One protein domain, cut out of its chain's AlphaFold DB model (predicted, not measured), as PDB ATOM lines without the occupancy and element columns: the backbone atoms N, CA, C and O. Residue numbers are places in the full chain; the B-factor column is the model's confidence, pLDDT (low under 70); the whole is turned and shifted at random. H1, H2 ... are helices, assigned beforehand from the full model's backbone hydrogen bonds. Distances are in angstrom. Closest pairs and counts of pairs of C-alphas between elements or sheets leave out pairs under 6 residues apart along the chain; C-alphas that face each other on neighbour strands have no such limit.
ATOM      1  N   VAL A 103     -22.211  47.106  53.629       82.81
ATOM      2  CA  VAL A 103     -22.301  45.637  53.611       82.81
ATOM      3  C   VAL A 103     -23.728  45.154  53.869       82.81
ATOM      4  O   VAL A 103     -23.960  43.955  54.030       82.81
ATOM      5  N   GLU A 104     -24.697  46.072  53.898       82.31
ATOM      6  CA  GLU A 104     -26.105  45.733  54.042       82.31
ATOM      7  C   GLU A 104     -26.515  44.837  52.868       82.31
ATOM      8  O   GLU A 104     -26.214  45.115  51.708       82.31
ATOM      9  N   ASN A 105     -27.172  43.720  53.175       88.25
ATOM     10  CA  ASN A 105     -27.552  42.674  52.220       88.25
ATOM     11  C   ASN A 105     -26.392  41.928  51.536       88.25
ATOM     12  O   ASN A 105     -26.667  40.999  50.777       88.25
ATOM     13  N   LEU A 106     -25.117  42.237  51.819       92.69
ATOM     14  CA  LEU A 106     -23.983  41.559  51.176       92.69
ATOM     15  C   LEU A 106     -24.022  40.044  51.405       92.69
ATOM     16  O   LEU A 106     -23.794  39.284  50.469       92.69
ATOM     17  N   ALA A 107     -24.360  39.599  52.617       94.56
ATOM     18  CA  ALA A 107     -24.500  38.176  52.919       94.56
ATOM     19  C   ALA A 107     -25.613  37.509  52.089       94.56
ATOM     20  O   ALA A 107     -25.393  36.463  51.478       94.56
ATOM     21  N   VAL A 108     -26.784  38.151  52.004       94.25
ATOM     22  CA  VAL A 108     -27.938  37.664  51.228       94.25
ATOM     23  C   VAL A 108     -27.622  37.608  49.738       94.25
ATOM     24  O   VAL A 108     -27.924  36.619  49.070       94.25
ATOM     25  N   ASP A 109     -26.992  38.649  49.209       92.81
ATOM     26  CA  ASP A 109     -26.614  38.721  47.805       92.81
ATOM     27  C   ASP A 109     -25.501  37.733  47.451       92.81
ATOM     28  O   ASP A 109     -25.541  37.135  46.375       92.81
ATOM     29  N   ALA A 110     -24.534  37.524  48.348       94.38
ATOM     30  CA  ALA A 110     -23.490  36.522  48.180       94.38
ATOM     31  C   ALA A 110     -24.083  35.107  48.148       94.38
ATOM     32  O   ALA A 110     -23.774  34.340  47.237       94.38
ATOM     33  N   ALA A 111     -24.983  34.789  49.085       95.00
ATOM     34  CA  ALA A 111     -25.699  33.518  49.122       95.00
ATOM     35  C   ALA A 111     -26.541  33.301  47.854       95.00
ATOM     36  O   ALA A 111     -26.452  32.253  47.218       95.00
ATOM     37  N   TRP A 112     -27.311  34.312  47.434       93.31
ATOM     38  CA  TRP A 112     -28.100  34.238  46.204       93.31
ATOM     39  C   TRP A 112     -27.222  34.026  44.971       93.31
ATOM     40  O   TRP A 112     -27.533  33.178  44.136       93.31
ATOM     41  N   ARG A 113     -26.113  34.765  44.849       93.69
ATOM     42  CA  ARG A 113     -25.228  34.638  43.688       93.69
ATOM     43  C   ARG A 113     -24.572  33.264  43.643       93.69
ATOM     44  O   ARG A 113     -24.476  32.692  42.565       93.69
ATOM     45  N   LEU A 114     -24.194  32.712  44.793       94.81
ATOM     46  CA  LEU A 114     -23.620  31.375  44.875       94.81
ATOM     47  C   LEU A 114     -24.603  30.293  44.396       94.81
ATOM     48  O   LEU A 114     -24.202  29.410  43.643       94.81
ATOM     49  N   LEU A 115     -25.891  30.407  44.738       93.31
ATOM     50  CA  LEU A 115     -26.944  29.520  44.218       93.31
ATOM     51  C   LEU A 115     -27.090  29.622  42.693       93.31
ATOM     52  O   LEU A 115     -27.298  28.617  42.022       93.31
ATOM     53  N   VAL A 116     -26.961  30.828  42.132       92.44
ATOM     54  CA  VAL A 116     -26.984  31.040  40.673       92.44
ATOM     55  C   VAL A 116     -25.740  30.450  39.997       92.44
ATOM     56  O   VAL A 116     -25.831  29.929  38.889       92.44
ATOM     57  N   GLN A 117     -24.580  30.525  40.648       95.12
ATOM     58  CA  GLN A 117     -23.313  29.995  40.134       95.12
ATOM     59  C   GLN A 117     -23.255  28.462  40.188       95.12
ATOM     60  O   GLN A 117     -22.641  27.844  39.323       95.12
ATOM     61  N   TRP A 118     -23.928  27.854  41.168       95.00
ATOM     62  CA  TRP A 118     -23.912  26.414  41.420       95.00
ATOM     63  C   TRP A 118     -25.325  25.818  41.497       95.00
ATOM     64  O   TRP A 118     -25.693  25.232  42.515       95.00
ATOM     65  N   PRO A 119     -26.125  25.912  40.418       92.75
ATOM     66  CA  PRO A 119     -27.529  25.497  40.444       92.75
ATOM     67  C   PRO A 119     -27.722  23.980  40.609       92.75
ATOM     68  O   PRO A 119     -28.824  23.537  40.909       92.75
ATOM     69  N   GLY A 120     -26.671  23.182  40.382       91.31
ATOM     70  CA  GLY A 120     -26.690  21.728  40.549       91.31
ATOM     71  C   GLY A 120     -26.282  21.236  41.941       91.31
ATOM     72  O   GLY A 120     -26.269  20.027  42.155       91.31
ATOM     73  N   LEU A 121     -25.908  22.131  42.861       92.06
ATOM     74  CA  LEU A 121     -25.568  21.759  44.233       92.06
ATOM     75  C   LEU A 121     -26.783  21.906  45.149       92.06
ATOM     76  O   LEU A 121     -27.533  22.877  45.048       92.06
ATOM     77  N   ASP A 122     -26.935  20.962  46.075       92.50
ATOM     78  CA  ASP A 122     -27.956  21.010  47.121       92.50
ATOM     79  C   ASP A 122     -27.500  21.943  48.253       92.50
ATOM     80  O   ASP A 122     -26.950  21.522  49.269       92.50
ATOM     81  N   LEU A 123     -27.619  23.248  48.006       92.12
ATOM     82  CA  LEU A 123     -27.266  24.291  48.962       92.12
ATOM     83  C   LEU A 123     -28.541  24.902  49.547       92.12
ATOM     84  O   LEU A 123     -29.320  25.529  48.823       92.12
ATOM     85  N   ASP A 124     -28.728  24.785  50.863       94.06
ATOM     86  CA  ASP A 124     -29.852  25.433  51.535       94.06
ATOM     87  C   ASP A 124     -29.671  26.968  51.544       94.06
ATOM     88  O   ASP A 124     -28.655  27.481  52.036       94.06
ATOM     89  N   PRO A 125     -30.637  27.747  51.018       93.81
ATOM     90  CA  PRO A 125     -30.486  29.193  50.940       93.81
ATOM     91  C   PRO A 125     -30.416  29.897  52.302       93.81
ATOM     92  O   PRO A 125     -29.768  30.937  52.390       93.81
ATOM     93  N   VAL A 126     -31.081  29.389  53.347       93.75
ATOM     94  CA  VAL A 126     -31.039  29.999  54.689       93.75
ATOM     95  C   VAL A 126     -29.685  29.746  55.338       93.75
ATOM     96  O   VAL A 126     -29.083  30.676  55.879       93.75
ATOM     97  N   ASP A 127     -29.170  28.524  55.242       94.94
ATOM     98  CA  ASP A 127     -27.865  28.174  55.796       94.94
ATOM     99  C   ASP A 127     -26.723  28.886  55.071       94.94
ATOM    100  O   ASP A 127     -25.759  29.308  55.715       94.94
ATOM    101  N   LEU A 128     -26.838  29.115  53.758       94.88
ATOM    102  CA  LEU A 128     -25.884  29.950  53.030       94.88
ATOM    103  C   LEU A 128     -25.877  31.398  53.524       94.88
ATOM    104  O   LEU A 128     -24.799  31.969  53.675       94.88
ATOM    105  N   VAL A 129     -27.046  31.992  53.795       96.19
ATOM    106  CA  VAL A 129     -27.121  33.354  54.355       96.19
ATOM    107  C   VAL A 129     -26.464  33.396  55.730       96.19
ATOM    108  O   VAL A 129     -25.568  34.208  55.937       96.19
ATOM    109  N   ARG A 130     -26.818  32.470  56.630       95.81
ATOM    110  CA  ARG A 130     -26.204  32.368  57.967       95.81
ATOM    111  C   ARG A 130     -24.695  32.169  57.891       95.81
ATOM    112  O   ARG A 130     -23.941  32.763  58.656       95.81
ATOM    113  N   THR A 131     -24.245  31.337  56.956       95.62
ATOM    114  CA  THR A 131     -22.823  31.098  56.715       95.62
ATOM    115  C   THR A 131     -22.134  32.371  56.253       95.62
ATOM    116  O   THR A 131     -21.080  32.706  56.787       95.62
ATOM    117  N   ALA A 132     -22.726  33.083  55.293       95.88
ATOM    118  CA  ALA A 132     -22.202  34.341  54.790       95.88
ATOM    119  C   ALA A 132     -22.137  35.402  55.897       95.88
ATOM    120  O   ALA A 132     -21.095  36.025  56.049       95.88
ATOM    121  N   GLU A 133     -23.174  35.550  56.723       95.75
ATOM    122  CA  GLU A 133     -23.167  36.444  57.890       95.75
ATOM    123  C   GLU A 133     -22.057  36.078  58.885       95.75
ATOM    124  O   GLU A 133     -21.321  36.951  59.336       95.75
ATOM    125  N   ALA A 134     -21.876  34.787  59.174       95.69
ATOM    126  CA  ALA A 134     -20.870  34.310  60.122       95.69
ATOM    127  C   ALA A 134     -19.418  34.499  59.647       95.69
ATOM    128  O   ALA A 134     -18.506  34.509  60.474       95.69
ATOM    129  N   VAL A 135     -19.179  34.597  58.333       94.50
ATOM    130  CA  VAL A 135     -17.836  34.827  57.767       94.50
ATOM    131  C   VAL A 135     -17.632  36.235  57.219       94.50
ATOM    132  O   VAL A 135     -16.542  36.526  56.721       94.50
ATOM    133  N   LEU A 136     -18.663  37.080  57.255       93.31
ATOM    134  CA  LEU A 136     -18.583  38.444  56.764       93.31
ATOM    135  C   LEU A 136     -17.633  39.243  57.651       93.31
ATOM    136  O   LEU A 136     -17.904  39.501  58.821       93.31
ATOM    137  N   ASP A 137     -16.514  39.643  57.065       83.81
ATOM    138  CA  ASP A 137     -15.569  40.571  57.656       83.81
ATOM    139  C   ASP A 137     -15.320  41.747  56.697       83.81
ATOM    140  O   ASP A 137     -15.806  41.776  55.565       83.81
ATOM    141  N   GLY A 138     -14.584  42.760  57.156       80.25
ATOM    142  CA  GLY A 138     -14.247  43.917  56.322       80.25
ATOM    143  C   GLY A 138     -13.286  43.618  55.158       80.25
ATOM    144  O   GLY A 138     -13.020  44.514  54.360       80.25
ATOM    145  N   ASP A 139     -12.742  42.399  55.039       89.62
ATOM    146  CA  ASP A 139     -11.795  41.982  53.996       89.62
ATOM    147  C   ASP A 139     -12.530  41.145  52.935       89.62
ATOM    148  O   ASP A 139     -12.629  39.923  53.022       89.62
ATOM    149  N   LEU A 140     -13.036  41.804  51.887       89.44
ATOM    150  CA  LEU A 140     -13.860  41.155  50.855       89.44
ATOM    151  C   LEU A 140     -13.208  39.918  50.202       89.44
ATOM    152  O   LEU A 140     -13.894  38.903  50.049       89.44
ATOM    153  N   PRO A 141     -11.908  39.923  49.835       89.50
ATOM    154  CA  PRO A 141     -11.236  38.704  49.397       89.50
ATOM    155  C   PRO A 141     -11.276  37.572  50.431       89.50
ATOM    156  O   PRO A 141     -11.425  36.409  50.051       89.50
ATOM    157  N   ARG A 142     -11.121  37.872  51.727       90.44
ATOM    158  CA  ARG A 142     -11.208  36.857  52.787       90.44
ATOM    159  C   ARG A 142     -12.629  36.355  52.968       90.44
ATOM    160  O   ARG A 142     -12.807  35.139  52.976       90.44
ATOM    161  N   PHE A 143     -13.606  37.252  53.020       93.06
ATOM    162  CA  PHE A 143     -15.025  36.916  53.034       93.06
ATOM    163  C   PHE A 143     -15.384  35.948  51.896       93.06
ATOM    164  O   PHE A 143     -15.878  34.848  52.152       93.06
ATOM    165  N   ALA A 144     -15.043  36.294  50.649       92.56
ATOM    166  CA  ALA A 144     -15.341  35.461  49.487       92.56
ATOM    167  C   ALA A 144     -14.681  34.076  49.579       92.56
ATOM    168  O   ALA A 144     -15.346  33.067  49.354       92.56
ATOM    169  N   ARG A 145     -13.395  34.000  49.962       91.19
ATOM    170  CA  ARG A 145     -12.691  32.716  50.149       91.19
ATOM    171  C   ARG A 145     -13.344  31.850  51.225       91.19
ATOM    172  O   ARG A 145     -13.495  30.650  51.016       91.19
ATOM    173  N   SER A 146     -13.712  32.446  52.357       92.44
ATOM    174  CA  SER A 146     -14.337  31.733  53.473       92.44
ATOM    175  C   SER A 146     -15.709  31.189  53.089       92.44
ATOM    176  O   SER A 146     -15.990  30.024  53.359       92.44
ATOM    177  N   LEU A 147     -16.538  31.995  52.418       94.06
ATOM    178  CA  LEU A 147     -17.863  31.571  51.967       94.06
ATOM    179  C   LEU A 147     -17.770  30.445  50.928       94.06
ATOM    180  O   LEU A 147     -18.394  29.403  51.103       94.06
ATOM    181  N   ILE A 148     -16.936  30.620  49.898       93.25
ATOM    182  CA  ILE A 148     -16.685  29.611  48.854       93.25
ATOM    183  C   ILE A 148     -16.181  28.298  49.468       93.25
ATOM    184  O   ILE A 148     -16.676  27.224  49.132       93.25
ATOM    185  N   GLY A 149     -15.224  28.382  50.399       91.25
ATOM    186  CA  GLY A 149     -14.672  27.212  51.077       91.25
ATOM    187  C   GLY A 149     -15.711  26.467  51.917       91.25
ATOM    188  O   GLY A 149     -15.759  25.241  51.870       91.25
ATOM    189  N   ARG A 150     -16.574  27.189  52.643       92.69
ATOM    190  CA  ARG A 150     -17.658  26.585  53.440       92.69
ATOM    191  C   ARG A 150     -18.769  25.983  52.589       92.69
ATOM    192  O   ARG A 150     -19.367  25.001  53.004       92.69
ATOM    193  N   ALA A 151     -19.006  26.531  51.402       92.12
ATOM    194  CA  ALA A 151     -19.934  25.961  50.436       92.12
ATOM    195  C   ALA A 151     -19.396  24.705  49.730       92.12
ATOM    196  O   ALA A 151     -20.120  24.081  48.959       92.12
ATOM    197  N   GLY A 152     -18.126  24.343  49.949       91.00
ATOM    198  CA  GLY A 152     -17.524  23.147  49.361       91.00
ATOM    199  C   GLY A 152     -17.302  23.235  47.849       91.00
ATOM    200  O   GLY A 152     -17.137  22.203  47.200       91.00
ATOM    201  N   VAL A 153     -17.284  24.440  47.272       91.56
ATOM    202  CA  VAL A 153     -17.125  24.629  45.823       91.56
ATOM    203  C   VAL A 153     -15.676  24.935  45.442       91.56
ATOM    204  O   VAL A 153     -14.886  25.432  46.246       91.56
ATOM    205  N   ASN A 154     -15.292  24.636  44.197       90.75
ATOM    206  CA  ASN A 154     -13.899  24.782  43.776       90.75
ATOM    207  C   ASN A 154     -13.532  26.268  43.540       90.75
ATOM    208  O   ASN A 154     -14.071  26.891  42.620       90.75
ATOM    209  N   PRO A 155     -12.564  26.841  44.288       91.12
ATOM    210  CA  PRO A 155     -12.198  28.255  44.184       91.12
ATOM    211  C   PRO A 155     -11.496  28.629  42.868       91.12
ATOM    212  O   PRO A 155     -11.298  29.812  42.601       91.12
ATOM    213  N   TRP A 156     -11.089  27.660  42.040       90.38
ATOM    214  CA  TRP A 156     -10.485  27.935  40.732       90.38
ATOM    215  C   TRP A 156     -11.475  28.516  39.722       90.38
ATOM    216  O   TRP A 156     -11.052  29.238  38.829       90.38
ATOM    217  N   TYR A 157     -12.782  28.308  39.893       93.38
ATOM    218  CA  TYR A 157     -13.783  28.972  39.052       93.38
ATOM    219  C   TYR A 157     -13.961  30.460  39.372       93.38
ATOM    220  O   TYR A 157     -14.838  31.092  38.800       93.38
ATOM    221  N   TYR A 158     -13.140  31.029  40.254       92.19
ATOM    222  CA  TYR A 158     -13.175  32.432  40.645       92.19
ATOM    223  C   TYR A 158     -11.801  33.088  40.462       92.19
ATOM    224  O   TYR A 158     -10.753  32.489  40.738       92.19
ATOM    225  N   ASP A 159     -11.805  34.372  40.107       88.00
ATOM    226  CA  ASP A 159     -10.604  35.217  40.061       88.00
ATOM    227  C   ASP A 159     -10.223  35.719  41.468       88.00
ATOM    228  O   ASP A 159     -10.225  36.913  41.759       88.00
ATOM    229  N   LEU A 160      -9.926  34.793  42.387       85.75
ATOM    230  CA  LEU A 160      -9.618  35.108  43.787       85.75
ATOM    231  C   LEU A 160      -8.174  35.616  43.979       85.75
ATOM    232  O   LEU A 160      -7.224  34.863  43.725       85.75
ATOM    233  N   PRO A 161      -7.973  36.832  44.530       78.69
ATOM    234  CA  PRO A 161      -6.648  37.320  44.904       78.69
ATOM    235  C   PRO A 161      -6.020  36.459  46.007       78.69
ATOM    236  O   PRO A 161      -6.705  36.027  46.940       78.69
ATOM    237  N   GLY A 162      -4.705  36.228  45.929       70.62
ATOM    238  CA  GLY A 162      -3.952  35.519  46.976       70.62
ATOM    239  C   GLY A 162      -4.364  34.054  47.182       70.62
ATOM    240  O   GLY A 162      -4.144  33.502  48.261       70.62
ATOM    241  N   ARG A 163      -4.992  33.424  46.178       69.69
ATOM    242  CA  ARG A 163      -5.380  32.005  46.196       69.69
ATOM    243  C   ARG A 163      -4.175  31.109  46.518       69.69
ATOM    244  O   ARG A 163      -3.171  31.148  45.808       69.69
ATOM    245  N   LYS A 164      -4.306  30.244  47.534       60.41
ATOM    246  CA  LYS A 164      -3.348  29.153  47.787       60.41
ATOM    247  C   LYS A 164      -3.516  28.040  46.738       60.41
ATOM    248  O   LYS A 164      -4.644  27.801  46.302       60.41
ATOM    249  N   PRO A 165      -2.439  27.349  46.327       56.47
ATOM    250  CA  PRO A 165      -2.534  26.259  45.359       56.47
ATOM    251  C   PRO A 165      -3.415  25.117  45.890       56.47
ATOM    252  O   PRO A 165      -3.220  24.645  47.004       56.47
ATOM    253  N   GLY A 166      -4.363  24.674  45.068       69.50
ATOM    254  CA  GLY A 166      -5.161  23.458  45.245       69.50
ATOM    255  C   GLY A 166      -5.372  22.787  43.882       69.50
ATOM    256  O   GLY A 166      -4.982  23.379  42.866       69.50
ATOM    257  N   PRO A 167      -5.974  21.588  43.813       81.44
ATOM    258  CA  PRO A 167      -6.163  20.890  42.546       81.44
ATOM    259  C   PRO A 167      -7.040  21.716  41.597       81.44
ATOM    260  O   PRO A 167      -8.120  22.185  41.963       81.44
ATOM    261  N   ARG A 168      -6.551  21.917  40.368       86.38
ATOM    262  CA  ARG A 168      -7.323  22.579  39.312       86.38
ATOM    263  C   ARG A 168      -8.489  21.677  38.895       86.38
ATOM    264  O   ARG A 168      -8.298  20.464  38.821       86.38
ATOM    265  N   PRO A 169      -9.670  22.241  38.599       90.19
ATOM    266  CA  PRO A 169     -10.786  21.451  38.117       90.19
ATOM    267  C   PRO A 169     -10.457  20.837  36.755       90.19
ATOM    268  O   PRO A 169      -9.849  21.475  35.888       90.19
ATOM    269  N   ALA A 170     -10.868  19.583  36.587       86.06
ATOM    270  CA  ALA A 170     -10.654  18.831  35.357       86.06
ATOM    271  C   ALA A 170     -11.719  19.124  34.285       86.06
ATOM    272  O   ALA A 170     -11.439  18.915  33.110       86.06
ATOM    273  N   GLY A 171     -12.898  19.620  34.675       91.75
ATOM    274  CA  GLY A 171     -14.066  19.778  33.805       91.75
ATOM    275  C   GLY A 171     -14.846  21.079  34.054       91.75
ATOM    276  O   GLY A 171     -14.262  22.022  34.589       91.75
ATOM    277  N   PRO A 172     -16.136  21.145  33.677       93.81
ATOM    278  CA  PRO A 172     -17.048  22.251  33.993       93.81
ATOM    279  C   PRO A 172     -17.443  22.276  35.486       93.81
ATOM    280  O   PRO A 172     -17.296  21.265  36.182       93.81
ATOM    281  N   PRO A 173     -17.981  23.398  36.003       92.56
ATOM    282  CA  PRO A 173     -18.467  23.486  37.389       92.56
ATOM    283  C   PRO A 173     -19.734  22.651  37.637       92.56
ATOM    284  O   PRO A 173     -20.068  22.351  38.778       92.56
ATOM    285  N   GLY A 174     -20.432  22.235  36.588       92.44
ATOM    286  CA  GLY A 174     -21.593  21.368  36.683       92.44
ATOM    287  C   GLY A 174     -22.256  21.206  35.328       92.44
ATOM    288  O   GLY A 174     -21.801  21.754  34.329       92.44
ATOM    289  N   ASP A 175     -23.349  20.460  35.325       91.25
ATOM    290  CA  ASP A 175     -24.107  20.081  34.133       91.25
ATOM    291  C   ASP A 175     -25.083  21.164  33.648       91.25
ATOM    292  O   ASP A 175     -25.520  21.139  32.495       91.25
ATOM    293  N   VAL A 176     -25.403  22.108  34.533       90.50
ATOM    294  CA  VAL A 176     -26.276  23.260  34.302       90.50
ATOM    295  C   VAL A 176     -25.503  24.516  34.680       90.50
ATOM    296  O   VAL A 176     -24.935  24.592  35.769       90.50
ATOM    297  N   LEU A 177     -25.509  25.513  33.794       92.00
ATOM    298  CA  LEU A 177     -24.905  26.818  34.041       92.00
ATOM    299  C   LEU A 177     -25.940  27.926  33.875       92.00
ATOM    300  O   LEU A 177     -26.624  27.993  32.855       92.00
ATOM    301  N   LEU A 178     -26.000  28.842  34.839       92.31
ATOM    302  CA  LEU A 178     -26.732  30.109  34.709       92.31
ATOM    303  C   LEU A 178     -25.768  31.291  34.582       92.31
ATOM    304  O   LEU A 178     -25.990  32.178  33.763       92.31
ATOM    305  N   GLU A 179     -24.683  31.286  35.355       93.94
ATOM    306  CA  GLU A 179     -23.552  32.200  35.201       93.94
ATOM    307  C   GLU A 179     -22.354  31.479  34.576       93.94
ATOM    308  O   GLU A 179     -22.182  30.275  34.749       93.94
ATOM    309  N   GLU A 180     -21.533  32.213  33.831       93.62
ATOM    310  CA  GLU A 180     -20.342  31.688  33.165       93.62
ATOM    311  C   GLU A 180     -19.106  31.929  34.046       93.62
ATOM    312  O   GLU A 180     -18.909  33.058  34.507       93.62
ATOM    313  N   PRO A 181     -18.253  30.918  34.294       93.88
ATOM    314  CA  PRO A 181     -17.006  31.133  35.013       93.88
ATOM    315  C   PRO A 181     -15.976  31.880  34.134       93.88
ATOM    316  O   PRO A 181     -15.962  31.679  32.920       93.88
ATOM    317  N   PRO A 182     -15.022  32.647  34.699       93.62
ATOM    318  CA  PRO A 182     -14.833  32.898  36.122       93.62
ATOM    319  C   PRO A 182     -15.997  33.659  36.760       93.62
ATOM    320  O   PRO A 182     -16.447  34.683  36.254       93.62
ATOM    321  N   PHE A 183     -16.474  33.129  37.878       94.38
ATOM    322  CA  PHE A 183     -17.658  33.588  38.576       94.38
ATOM    323  C   PHE A 183     -17.439  34.932  39.266       94.38
ATOM    324  O   PHE A 183     -16.353  35.238  39.772       94.38
ATOM    325  N   VAL A 184     -18.505  35.729  39.314       91.69
ATOM    326  CA  VAL A 184     -18.481  37.059  39.927       91.69
ATOM    327  C   VAL A 184     -18.303  36.932  41.436       91.69
ATOM    328  O   VAL A 184     -19.045  36.216  42.111       91.69
ATOM    329  N   LEU A 185     -17.329  37.660  41.983       91.38
ATOM    330  CA  LEU A 185     -17.119  37.724  43.424       91.38
ATOM    331  C   LEU A 185     -18.165  38.627  44.099       91.38
ATOM    332  O   LEU A 185     -18.489  39.692  43.559       91.38
ATOM    333  N   PRO A 186     -18.655  38.254  45.295       88.81
ATOM    334  CA  PRO A 186     -19.485  39.138  46.099       88.81
ATOM    335  C   PRO A 186     -18.770  40.456  46.404       88.81
ATOM    336  O   PRO A 186     -17.596  40.474  46.777       88.81
ATOM    337  N   ARG A 187     -19.498  41.567  46.271       91.12
ATOM    338  CA  ARG A 187     -19.030  42.907  46.629       91.12
ATOM    339  C   ARG A 187     -20.191  43.766  47.137       91.12
ATOM    340  O   ARG A 187     -21.315  43.561  46.669       91.12
ATOM    341  N   PRO A 188     -19.924  44.735  48.029       92.94
ATOM    342  CA  PRO A 188     -20.846  45.810  48.374       92.94
ATOM    343  C   PRO A 188     -21.507  46.424  47.142       92.94
ATOM    344  O   PRO A 188     -20.837  46.790  46.167       92.94
TER     345      PRO A 188
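This is residues 103 to 188 of the 399 residues of the protein "Sulfotransferase" of Streptomyces anulatus (UniProt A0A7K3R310). With little regular structure, the domain is three short helices, H1, H2 and H3, grouped as a triangle, and a long wandering loop, residues 151 to 188, that swings out and folds back until its end is near the first printed residue. The printed part has 86 residues, 34 of them in H1, H2 and H3, in that order; it is all helix, with no named strand. It is compact, with a radius of gyration of the C-alphas of 12.2 A and spans of 35 by 27 by 18 A.

H1, residues 106 to 117, touches H2, residues 125 to 135, closest at the C-alphas of Ala 107 and Ala 132, 4.8 A apart. They run opposite ways at a steep tilt of 52 degrees. H2 touches H3, residues 140 to 150, closest at the C-alphas of Ala 132 and Leu 147, 5.9 A apart; they run opposite ways at a steep tilt of 49 degrees. H1 and H3 are near each other. In H1, H2 and H3 every O i to N i+4 pair is within hydrogen-bond range.

H1 measures 16.0 A from C-alpha 106 at (-23.983, 41.559, 51.176), H2 15.4 A, and H3 15.3 A to C-alpha 150 at (-17.658, 26.585, 53.440).

The C-alphas farthest apart, of Glu 104 and Ala 170, are 36.2 A apart. The printed part has no cut. The link H1 to H2 is short, H2 to H3 tight. Residues 163 to 166 have pLDDT under 70.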